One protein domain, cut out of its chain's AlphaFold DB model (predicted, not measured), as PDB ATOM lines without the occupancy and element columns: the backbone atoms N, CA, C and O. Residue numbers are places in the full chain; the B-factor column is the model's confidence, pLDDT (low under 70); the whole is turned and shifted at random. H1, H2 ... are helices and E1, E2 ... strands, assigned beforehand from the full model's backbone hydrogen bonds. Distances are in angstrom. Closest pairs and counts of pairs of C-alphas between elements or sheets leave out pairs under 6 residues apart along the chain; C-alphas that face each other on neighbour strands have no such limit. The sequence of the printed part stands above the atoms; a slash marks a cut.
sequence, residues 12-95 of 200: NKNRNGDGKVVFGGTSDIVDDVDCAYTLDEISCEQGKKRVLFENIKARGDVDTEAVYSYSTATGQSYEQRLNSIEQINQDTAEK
ATOM      1  N   ASN A  12     264.210 306.093 351.194       73.00
ATOM      2  CA  ASN A  12     264.510 307.421 350.679       73.00
ATOM      3  C   ASN A  12     264.216 308.479 351.757       73.00
ATOM      4  O   ASN A  12     263.211 308.404 352.461       73.00
ATOM      5  N   LYS A  13     265.077 309.500 351.851       64.94
ATOM      6  CA  LYS A  13     264.851 310.670 352.716       64.94
ATOM      7  C   LYS A  13     263.630 311.478 352.276       64.94
ATOM      8  O   LYS A  13     262.993 312.119 353.109       64.94
ATOM      9  N   ASN A  14     263.313 311.454 350.982       65.06
ATOM     10  CA  ASN A  14     262.140 312.121 350.438       65.06
ATOM     11  C   ASN A  14     260.907 311.231 350.615       65.06
ATOM     12  O   ASN A  14     260.817 310.144 350.041       65.06
ATOM     13  N   ARG A  15     259.966 311.725 351.419       71.31
ATOM     14  CA  ARG A  15     258.639 311.134 351.612       71.31
ATOM     15  C   ARG A  15     257.785 311.338 350.354       71.31
ATOM     16  O   ARG A  15     258.031 312.269 349.584       71.31
ATOM     17  N   ASN A  16     256.798 310.473 350.129       63.00
ATOM     18  CA  ASN A  16     255.843 310.646 349.027       63.00
ATOM     19  C   ASN A  16     254.874 311.820 349.295       63.00
ATOM     20  O   ASN A  16     254.922 312.453 350.351       63.00
ATOM     21  N   GLY A  17     253.986 312.116 348.337       49.38
ATOM     22  CA  GLY A  17     252.988 313.192 348.457       49.38
ATOM     23  C   GLY A  17     252.055 313.073 349.672       49.38
ATOM     24  O   GLY A  17     251.523 314.088 350.117       49.38
ATOM     25  N   ASP A  18     251.942 311.869 350.238       57.03
ATOM     26  CA  ASP A  18     251.136 311.538 351.417       57.03
ATOM     27  C   ASP A  18     251.966 311.472 352.718       57.03
ATOM     28  O   ASP A  18     251.462 311.055 353.757       57.03
ATOM     29  N   GLY A  19     253.250 311.853 352.684       59.84
ATOM     30  CA  GLY A  19     254.128 311.886 353.862       59.84
ATOM     31  C   GLY A  19     254.719 310.531 354.281       59.84
ATOM     32  O   GLY A  19     255.450 310.455 355.273       59.84
ATOM     33  N   LYS A  20     254.484 309.458 353.522       66.50
ATOM     34  CA  LYS A  20     255.012 308.115 353.807       66.50
ATOM     35  C   LYS A  20     256.453 307.952 353.330       66.50
ATOM     36  O   LYS A  20     256.865 308.529 352.318       66.50
ATOM     37  N   VAL A  21     257.224 307.151 354.063       67.81
ATOM     38  CA  VAL A  21     258.560 306.714 353.636       67.81
ATOM     39  C   VAL A  21     258.451 305.841 352.391       67.81
ATOM     40  O   VAL A  21     257.614 304.949 352.307       67.81
ATOM     41  N   VAL A  22     259.317 306.099 351.417       68.94
ATOM     42  CA  VAL A  22     259.376 305.322 350.178       68.94
ATOM     43  C   VAL A  22     260.630 304.471 350.213       68.94
ATOM     44  O   VAL A  22     261.704 304.955 350.580       68.94
ATOM     45  N   PHE A  23     260.510 303.200 349.838       66.00
ATOM     46  CA  PHE A  23     261.663 302.324 349.668       66.00
ATOM     47  C   PHE A  23     262.677 302.965 348.705       66.00
ATOM     48  O   PHE A  23     262.323 303.387 347.605       66.00
ATOM     49  N   GLY A  24     263.928 303.100 349.152       57.00
ATOM     50  CA  GLY A  24     264.988 303.802 348.435       57.00
ATOM     51  C   GLY A  24     266.155 302.862 348.175       57.00
ATOM     52  O   GLY A  24     267.100 302.819 348.954       57.00
ATOM     53  N   GLY A  25     266.084 302.107 347.083       62.12
ATOM     54  CA  GLY A  25     267.099 301.128 346.704       62.12
ATOM     55  C   GLY A  25     266.802 300.524 345.336       62.12
ATOM     56  O   GLY A  25     265.906 300.992 344.634       62.12
ATOM     57  N   THR A  26     267.546 299.486 344.957       58.44
ATOM     58  CA  THR A  26     267.277 298.705 343.744       58.44
ATOM     59  C   THR A  26     265.901 298.053 343.880       58.44
ATOM     60  O   THR A  26     265.718 297.172 344.723       58.44
ATOM     61  N   SER A  27     264.924 298.538 343.114       61.47
ATOM     62  CA  SER A  27     263.513 298.140 343.213       61.47
ATOM     63  C   SER A  27     263.307 296.625 343.091       61.47
ATOM     64  O   SER A  27     262.423 296.086 343.752       61.47
ATOM     65  N   ASP A  28     264.194 295.949 342.362       69.06
ATOM     66  CA  ASP A  28     264.167 294.512 342.073       69.06
ATOM     67  C   ASP A  28     264.101 293.626 343.332       69.06
ATOM     68  O   ASP A  28     263.464 292.578 343.328       69.06
ATOM     69  N   ILE A  29     264.694 294.053 344.458       76.75
ATOM     70  CA  ILE A  29     264.691 293.253 345.701       76.75
ATOM     71  C   ILE A  29     263.267 293.041 346.221       76.75
ATOM     72  O   ILE A  29     262.946 291.973 346.746       76.75
ATOM     73  N   VAL A  30     262.405 294.053 346.086       76.62
ATOM     74  CA  VAL A  30     261.017 293.944 346.540       76.62
ATOM     75  C   VAL A  30     260.275 292.906 345.704       76.62
ATOM     76  O   VAL A  30     259.416 292.226 346.251       76.62
ATOM     77  N   ASP A  31     260.628 292.696 344.434       79.62
ATOM     78  CA  ASP A  31     259.964 291.740 343.538       79.62
ATOM     79  C   ASP A  31     260.286 290.271 343.858       79.62
ATOM     80  O   ASP A  31     259.415 289.403 343.691       79.62
ATOM     81  N   ASP A  32     261.448 290.011 344.457       84.81
ATOM     82  CA  ASP A  32     261.911 288.659 344.793       84.81
ATOM     83  C   ASP A  32     261.516 288.188 346.201       84.81
ATOM     84  O   ASP A  32     261.424 286.985 346.447       84.81
ATOM     85  N   VAL A  33     261.232 289.103 347.133       84.06
ATOM     86  CA  VAL A  33     260.814 288.736 348.499       84.06
ATOM     87  C   VAL A  33     259.329 288.384 348.587       84.06
ATOM     88  O   VAL A  33     258.492 288.937 347.870       84.06
ATOM     89  N   ASP A  34     258.970 287.496 349.513       84.62
ATOM     90  CA  ASP A  34     257.566 287.132 349.751       84.62
ATOM     91  C   ASP A  34     256.790 288.196 350.538       84.62
ATOM     92  O   ASP A  34     255.570 288.315 350.390       84.62
ATOM     93  N   CYS A  35     257.491 288.982 351.358       86.94
ATOM     94  CA  CYS A  35     256.912 290.056 352.152       86.94
ATOM     95  C   CYS A  35     257.897 291.220 352.323       86.94
ATOM     96  O   CYS A  35     259.090 290.984 352.534       86.94
ATOM     97  N   ALA A  36     257.409 292.460 352.254       87.62
ATOM     98  CA  ALA A  36     258.218 293.660 352.455       87.62
ATOM     99  C   ALA A  36     257.485 294.695 353.315       87.62
ATOM    100  O   ALA A  36     256.338 295.045 353.045       87.62
ATOM    101  N   TYR A  37     258.187 295.230 354.315       86.50
ATOM    102  CA  TYR A  37     257.685 296.281 355.198       86.50
ATOM    103  C   TYR A  37     258.571 297.522 355.132       86.50
ATOM    104  O   TYR A  37     259.800 297.429 355.166       86.50
ATOM    105  N   THR A  38     257.945 298.692 355.113       86.62
ATOM    106  CA  THR A  38     258.599 299.971 355.384       86.62
ATOM    107  C   THR A  38     258.440 300.347 356.845       86.62
ATOM    108  O   THR A  38     257.351 300.221 357.402       86.62
ATOM    109  N   LEU A  39     259.521 300.843 357.447       86.62
ATOM    110  CA  LEU A  39     259.530 301.332 358.818       86.62
ATOM    111  C   LEU A  39     259.532 302.860 358.836       86.62
ATOM    112  O   LEU A  39     260.433 303.477 358.266       86.62
ATOM    113  N   ASP A  40     258.573 303.460 359.533       83.50
ATOM    114  CA  ASP A  40     258.503 304.906 359.731       83.50
ATOM    115  C   ASP A  40     258.421 305.269 361.211       83.50
ATOM    116  O   ASP A  40     257.823 304.559 362.017       83.50
ATOM    117  N   GLU A  41     259.009 306.400 361.580       84.06
ATOM    118  CA  GLU A  41     258.889 306.932 362.933       84.06
ATOM    119  C   GLU A  41     257.563 307.684 363.066       84.06
ATOM    120  O   GLU A  41     257.267 308.576 362.272       84.06
ATOM    121  N   ILE A  42     256.755 307.310 364.062       78.75
ATOM    122  CA  ILE A  42     255.485 307.992 364.344       78.75
ATOM    123  C   ILE A  42     255.709 309.113 365.353       78.75
ATOM    124  O   ILE A  42     255.246 310.232 365.157       78.75
ATOM    125  N   SER A  43     256.409 308.795 366.442       78.81
ATOM    126  CA  SER A  43     256.719 309.749 367.499       78.81
ATOM    127  C   SER A  43     257.918 309.301 368.328       78.81
ATOM    128  O   SER A  43     258.237 308.111 368.431       78.81
ATOM    129  N   CYS A  44     258.567 310.278 368.951       78.50
ATOM    130  CA  CYS A  44     259.626 310.078 369.927       78.50
ATOM    131  C   CYS A  44     259.362 311.029 371.095       78.50
ATOM    132  O   CYS A  44     259.756 312.193 371.071       78.50
ATOM    133  N   GLU A  45     258.640 310.544 372.101       75.56
ATOM    134  CA  GLU A  45     258.209 311.344 373.247       75.56
ATOM    135  C   GLU A  45     258.506 310.607 374.551       75.56
ATOM    136  O   GLU A  45     258.401 309.384 374.632       75.56
ATOM    137  N   GLN A  46     258.883 311.357 375.592       72.56
ATOM    138  CA  GLN A  46     259.060 310.833 376.955       72.56
ATOM    139  C   GLN A  46     260.024 309.629 377.060       72.56
ATOM    140  O   GLN A  46     259.844 308.746 377.895       72.56
ATOM    141  N   GLY A  47     261.047 309.565 376.200       79.12
ATOM    142  CA  GLY A  47     261.995 308.444 376.187       79.12
ATOM    143  C   GLY A  47     261.408 307.135 375.651       79.12
ATOM    144  O   GLY A  47     261.983 306.073 375.881       79.12
ATOM    145  N   LYS A  48     260.277 307.192 374.938       84.38
ATOM    146  CA  LYS A  48     259.724 306.090 374.151       84.38
ATOM    147  C   LYS A  48     259.644 306.499 372.685       84.38
ATOM    148  O   LYS A  48     259.194 307.591 372.349       84.38
ATOM    149  N   LYS A  49     260.055 305.595 371.802       87.12
ATOM    150  CA  LYS A  49     259.933 305.759 370.355       87.12
ATOM    151  C   LYS A  49     258.898 304.790 369.817       87.12
ATOM    152  O   LYS A  49     258.923 303.611 370.162       87.12
ATOM    153  N   ARG A  50     257.987 305.300 368.990       87.31
ATOM    154  CA  ARG A  50     256.951 304.527 368.298       87.31
ATOM    155  C   ARG A  50     257.262 304.472 366.812       87.31
ATOM    156  O   ARG A  50     257.559 305.500 366.200       87.31
ATOM    157  N   VAL A  51     257.176 303.281 366.236       87.69
ATOM    158  CA  VAL A  51     257.445 303.025 364.820       87.69
ATOM    159  C   VAL A  51     256.274 302.298 364.175       87.69
ATOM    160  O   VAL A  51     255.693 301.396 364.776       87.69
ATOM    161  N   LEU A  52     255.934 302.708 362.956       86.25
ATOM    162  CA  LEU A  52     254.951 302.070 362.094       86.25
ATOM    163  C   LEU A  52     255.678 301.168 361.104       86.25
ATOM    164  O   LEU A  52     256.547 301.630 360.370       86.25
ATOM    165  N   PHE A  53     255.281 299.910 361.065       87.38
ATOM    166  CA  PHE A  53     255.540 299.007 359.963       87.38
ATOM    167  C   PHE A  53     254.340 299.077 359.034       87.38
ATOM    168  O   PHE A  53     253.214 298.826 359.459       87.38
ATOM    169  N   GLU A  54     254.583 299.415 357.779       85.12
ATOM    170  CA  GLU A  54     253.578 299.380 356.722       85.12
ATOM    171  C   GLU A  54     254.017 298.364 355.676       85.12
ATOM    172  O   GLU A  54     255.157 298.392 355.209       85.12
ATOM    173  N   ASN A  55     253.133 297.430 355.356       85.75
ATOM    174  CA  ASN A  55     253.391 296.399 354.375       85.75
ATOM    175  C   ASN A  55     253.250 296.983 352.966       85.75
ATOM    176  O   ASN A  55     252.195 297.493 352.598       85.75
ATOM    177  N   ILE A  56     254.314 296.882 352.173       84.75
ATOM    178  CA  ILE A  56     254.340 297.336 350.777       84.75
ATOM    179  C   ILE A  56     254.242 296.174 349.779       84.75
ATOM    180  O   ILE A  56     254.058 296.407 348.585       84.75
ATOM    181  N   LYS A  57     254.363 294.924 350.248       84.19
ATOM    182  CA  LYS A  57     254.174 293.707 349.454       84.19
ATOM    183  C   LYS A  57     253.840 292.520 350.354       84.19
ATOM    184  O   LYS A  57     254.639 292.158 351.214       84.19
ATOM    185  N   ALA A  58     252.736 291.839 350.057       86.06
ATOM    186  CA  ALA A  58     252.311 290.618 350.735       86.06
ATOM    187  C   ALA A  58     251.932 289.532 349.715       86.06
ATOM    188  O   ALA A  58     251.098 289.765 348.842       86.06
ATOM    189  N   ARG A  59     252.526 288.337 349.826       81.31
ATOM    190  CA  ARG A  59     252.111 287.130 349.074       81.31
ATOM    191  C   ARG A  59     251.258 286.148 349.893       81.31
ATOM    192  O   ARG A  59     250.926 285.074 349.400       81.31
ATOM    193  N   GLY A  60     250.902 286.505 351.125       79.88
ATOM    194  CA  GLY A  60     250.092 285.686 352.029       79.88
ATOM    195  C   GLY A  60     249.283 286.540 353.002       79.88
ATOM    196  O   GLY A  60     249.246 287.761 352.870       79.88
ATOM    197  N   ASP A  61     248.653 285.882 353.972       81.12
ATOM    198  CA  ASP A  61     247.895 286.539 355.039       81.12
ATOM    199  C   ASP A  61     248.862 287.060 356.110       81.12
ATOM    200  O   ASP A  61     249.331 286.317 356.975       81.12
ATOM    201  N   VAL A  62     249.266 288.319 355.958       80.25
ATOM    202  CA  VAL A  62     250.199 289.016 356.845       80.25
ATOM    203  C   VAL A  62     249.647 290.395 357.167       80.25
ATOM    204  O   VAL A  62     249.019 291.028 356.316       80.25
ATOM    205  N   ASP A  63     249.917 290.875 358.381       77.25
ATOM    206  CA  ASP A  63     249.432 292.176 358.833       77.25
ATOM    207  C   ASP A  63     249.848 293.272 357.849       77.25
ATOM    208  O   ASP A  63     251.029 293.409 357.499       77.25
ATOM    209  N   THR A  64     248.870 294.062 357.410       81.19
ATOM    210  CA  THR A  64     249.101 295.199 356.518       81.19
ATOM    211  C   THR A  64     249.874 296.297 357.231       81.19
ATOM    212  O   THR A  64     250.662 297.005 356.612       81.19
ATOM    213  N   GLU A  65     249.658 296.449 358.537       83.00
ATOM    214  CA  GLU A  65     250.281 297.486 359.345       83.00
ATOM    215  C   GLU A  65     250.463 297.007 360.786       83.00
ATOM    216  O   GLU A  65     249.570 296.387 361.359       83.00
ATOM    217  N   ALA A  66     251.597 297.338 361.398       85.00
ATOM    218  CA  ALA A  66     251.859 297.045 362.803       85.00
ATOM    219  C   ALA A  66     252.611 298.205 363.454       85.00
ATOM    220  O   ALA A  66     253.522 298.779 362.861       85.00
ATOM    221  N   VAL A  67     252.248 298.565 364.684       86.88
ATOM    222  CA  VAL A  67     252.941 299.618 365.433       86.88
ATOM    223  C   VAL A  67     253.643 299.009 366.625       86.88
ATOM    224  O   VAL A  67     253.047 298.262 367.395       86.88
ATOM    225  N   TYR A  68     254.907 299.374 366.802       89.69
ATOM    226  CA  TYR A  68     255.701 298.964 367.950       89.69
ATOM    227  C   TYR A  68     256.227 300.185 368.683       89.69
ATOM    228  O   TYR A  68     256.516 301.220 368.079       89.69
ATOM    229  N   SER A  69     256.378 300.058 369.995       89.56
ATOM    230  CA  SER A  69     257.061 301.041 370.826       89.56
ATOM    231  C   SER A  69     258.241 300.421 371.544       89.56
ATOM    232  O   SER A  69     258.202 299.243 371.876       89.56
ATOM    233  N   TYR A  70     259.291 301.203 371.762       90.69
ATOM    234  CA  TYR A  70     260.458 300.774 372.524       90.69
ATOM    235  C   TYR A  70     261.087 301.945 373.280       90.69
ATOM    236  O   TYR A  70     260.907 303.114 372.923       90.69
ATOM    237  N   SER A  71     261.836 301.637 374.337       89.00
ATOM    238  CA  SER A  71     262.512 302.631 375.169       89.00
ATOM    239  C   SER A  71     263.757 303.206 374.484       89.00
ATOM    240  O   SER A  71     264.610 302.486 373.958       89.00
ATOM    241  N   THR A  72     263.889 304.529 374.537       85.94
ATOM    242  CA  THR A  72     265.050 305.299 374.066       85.94
ATOM    243  C   THR A  72     265.811 305.977 375.205       85.94
ATOM    244  O   THR A  72     266.643 306.847 374.946       85.94
ATOM    245  N   ALA A  73     265.574 305.576 376.460       85.19
ATOM    246  CA  ALA A  73     266.261 306.150 377.612       85.19
ATOM    247  C   ALA A  73     267.795 306.004 377.519       85.19
ATOM    248  O   ALA A  73     268.337 304.997 377.048       85.19
ATOM    249  N   THR A  74     268.501 307.041 377.970       81.31
ATOM    250  CA  THR A  74     269.963 307.112 377.960       81.31
ATOM    251  C   THR A  74     270.564 306.152 378.993       81.31
ATOM    252  O   THR A  74     270.061 306.024 380.104       81.31
ATOM    253  N   GLY A  75     271.642 305.450 378.624       82.44
ATOM    254  CA  GLY A  75     272.343 304.507 379.511       82.44
ATOM    255  C   GLY A  75     271.786 303.075 379.555       82.44
ATOM    256  O   GLY A  75     272.303 302.257 380.309       82.44
ATOM    257  N   GLN A  76     270.771 302.748 378.747       83.69
ATOM    258  CA  GLN A  76     270.247 301.381 378.637       83.69
ATOM    259  C   GLN A  76     271.143 300.471 377.786       83.69
ATOM    260  O   GLN A  76     271.706 300.899 376.773       83.69
ATOM    261  N   SER A  77     271.223 299.194 378.166       88.31
ATOM    262  CA  SER A  77     271.867 298.159 377.356       88.31
ATOM    263  C   SER A  77     271.026 297.805 376.124       88.31
ATOM    264  O   SER A  77     269.824 298.081 376.050       88.31
ATOM    265  N   TYR A  78     271.655 297.154 375.142       86.62
ATOM    266  CA  TYR A  78     270.948 296.663 373.959       86.62
ATOM    267  C   TYR A  78     269.833 295.671 374.327       86.62
ATOM    268  O   TYR A  78     268.722 295.784 373.818       86.62
ATOM    269  N   GLU A  79     270.103 294.752 375.257       89.31
ATOM    270  CA  GLU A  79     269.116 293.774 375.728       89.31
ATOM    271  C   GLU A  79     267.918 294.446 376.398       89.31
ATOM    272  O   GLU A  79     266.777 294.090 376.126       89.31
ATOM    273  N   GLN A  80     268.156 295.470 377.223       87.81
ATOM    274  CA  GLN A  80     267.080 296.240 377.851       87.81
ATOM    275  C   GLN A  80     266.207 296.943 376.810       87.81
ATOM    276  O   GLN A  80     264.985 296.958 376.941       87.81
ATOM    277  N   ARG A  81     266.817 297.490 375.750       87.38
ATOM    278  CA  ARG A  81     266.071 298.085 374.637       87.38
ATOM    279  C   ARG A  81     265.246 297.035 373.896       87.38
ATOM    280  O   ARG A  81     264.070 297.279 373.643       87.38
ATOM    281  N   LEU A  82     265.833 295.883 373.577       88.94
ATOM    282  CA  LEU A  82     265.146 294.797 372.876       88.94
ATOM    283  C   LEU A  82     263.956 294.265 373.691       88.94
ATOM    284  O   LEU A  82     262.865 294.107 373.154       88.94
ATOM    285  N   ASN A  83     264.140 294.084 374.998       90.62
ATOM    286  CA  ASN A  83     263.097 293.616 375.913       90.62
ATOM    287  C   ASN A  83     262.007 294.664 376.188       90.62
ATOM    288  O   ASN A  83     260.971 294.327 376.748       90.62
ATOM    289  N   SER A  84     262.229 295.928 375.812       90.50
ATOM    290  CA  SER A  84     261.233 297.001 375.943       90.50
ATOM    291  C   SER A  84     260.287 297.122 374.747       90.50
ATOM    292  O   SER A  84     259.450 298.022 374.736       90.50
ATOM    293  N   ILE A  85     260.455 296.282 373.717       91.62
ATOM    294  CA  ILE A  85     259.621 296.319 372.516       91.62
ATOM    295  C   ILE A  85     258.221 295.799 372.853       91.62
ATOM    296  O   ILE A  85     258.048 294.639 373.213       91.62
ATOM    297  N   GLU A  86     257.219 296.649 372.663       89.62
ATOM    298  CA  GLU A  86     255.806 296.326 372.862       89.62
ATOM    299  C   GLU A  86     255.018 296.626 371.585       89.62
ATOM    300  O   GLU A  86     255.165 297.703 370.996       89.62
ATOM    301  N   GLN A  87     254.165 295.689 371.161       87.25
ATOM    302  CA  GLN A  87     253.220 295.923 370.071       87.25
ATOM    303  C   GLN A  87     252.051 296.766 370.583       87.25
ATOM    304  O   GLN A  87     251.421 296.447 371.591       87.25
ATOM    305  N   ILE A  88     251.760 297.848 369.874       84.00
ATOM    306  CA  ILE A  88     250.625 298.720 370.146       84.00
ATOM    307  C   ILE A  88     249.413 298.168 369.387       84.00
ATOM    308  O   ILE A  88     249.524 297.783 368.222       84.00
ATOM    309  N   ASN A  89     248.252 298.127 370.046       77.94
ATOM    310  CA  ASN A  89     247.011 297.681 369.415       77.94
ATOM    311  C   ASN A  89     246.612 298.586 368.233       77.94
ATOM    312  O   ASN A  89     246.970 299.765 368.169       77.94
ATOM    313  N   GLN A  90     245.838 298.030 367.304       67.25
ATOM    314  CA  GLN A  90     245.458 298.705 366.063       67.25
ATOM    315  C   GLN A  90     244.699 300.024 366.318       67.25
ATOM    316  O   GLN A  90     245.015 301.040 365.708       67.25
ATOM    317  N   ASP A  91     243.824 300.066 367.328       66.19
ATOM    318  CA  ASP A  91     243.105 301.291 367.715       66.19
ATOM    319  C   ASP A  91     244.036 302.428 368.171       66.19
ATOM    320  O   ASP A  91     243.810 303.604 367.871       66.19
ATOM    321  N   THR A  92     245.093 302.116 368.927       66.69
ATOM    322  CA  THR A  92     246.062 303.135 369.367       66.69
ATOM    323  C   THR A  92     247.029 303.489 368.240       66.69
ATOM    324  O   THR A  92     247.478 304.632 368.159       66.69
ATOM    325  N   ALA A  93     247.317 302.546 367.339       64.94
ATOM    326  CA  ALA A  93     248.081 302.796 366.124       64.94
ATOM    327  C   ALA A  93     247.376 303.805 365.206       64.94
ATOM    328  O   ALA A  93     248.006 304.764 364.756       64.94
ATOM    329  N   GLU A  94     246.076 303.638 364.965       67.88
ATOM    330  CA  GLU A  94     245.279 304.563 364.155       67.88
ATOM    331  C   GLU A  94     245.236 305.965 364.766       67.88
ATOM    332  O   GLU A  94     245.475 306.948 364.062       67.88
ATOM    333  N   LYS A  95     245.029 306.072 366.085       68.25
ATOM    334  CA  LYS A  95     245.091 307.359 366.797       68.25
ATOM    335  C   LYS A  95     246.451 308.032 366.646       68.25
ATOM    336  O   LYS A  95     246.507 309.206 366.300       68.25
TER     337      LYS A  95
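What this domain is: This is residues 12 to 95 of the 200 residues of the protein "Pept_C1 domain-containing protein" of Methylocucumis oryzae (UniProt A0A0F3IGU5). A long, strongly twisted antiparallel sheet forms the core, with E1 and E2 as a long hairpin, E3 beside E2 and the short E4 at the far edge. Three short helices sit round it: H1 at one end of the sheet, H2 at the other, and H3 across one face over E3, while residues 12 to 27 make a long stretch with no named element. The printed part has 84 residues, in the order H1 E1 E2 E3 H2 E4 H3, and the sheet order is E1, E2, E3, E4. The class is mixed, helices and strands, and the whole is only just loose, close to compact, with a radius of gyration of the C-alphas of 14.6 A and spans of 40 by 29 by 27 A.

How they stand to each other: E1, residues 35 to 45, and E2, residues 48 to 58, are a hairpin, antiparallel at 160 degrees; N 40 and O 52 are 2.9 A apart, within hydrogen-bond range. E2 and E3, residues 65 to 71, are also a hairpin, at 154 degrees, with N 51 and O 68 at 2.8 A. These three strands are a meander, each the antiparallel neighbour of the one before. E4, residues 86 to 88, is antiparallel to E3 at 136 degrees, with N 88 and O 67 at 2.8 A. The strands' lines turn by 88 degrees from edge strand E1 to edge strand E4. H3, residues 90 to 95, is on the sheet at a height of 8.6 A, over E3 and across the strands at 67 degrees to E3 on the local plane; 2 of its C-alphas fall on E2, only just short of lying over it too. The closest C-alphas of H3 and E3, those of Ala 93 and Val 67, are 5.8 A apart. H2, residues 78 to 83, only grazes the sheet; its closest C-alpha to E3 is that of Arg 81, 5.8 A from that of Ser 71. H1, residues 28 to 32, only grazes it too, the C-alphas of Val 30 and Ala 36 of E1 being closest at 6.5 A. The helices are apart from one another. In H1, H2 and H3 every O i to N i+4 pair is within hydrogen-bond range.

Where its parts are: E1 is 30.0 A long, from C-alpha 35 at (256.912, 290.056, 352.152), E2 29.0 A and E3 20.7 A, while E4 measures 6.3 A. H1 begins at C-alpha 28, (264.167, 294.512, 342.073), and is 6.8 A long. H2 is 8.6 A long, and H3, 8.7 A, ends at C-alpha 95, (245.091, 307.359, 366.797).

The domain as a whole: The two C-alphas farthest apart, those of Arg 59 and Gly 75, are 40.5 A apart. The printed part has no cut, and no link between named elements is long. The mean pLDDT of the printed part is 79.0; residues 13 to 14, 16 to 28 and 90 to 95 are under 70.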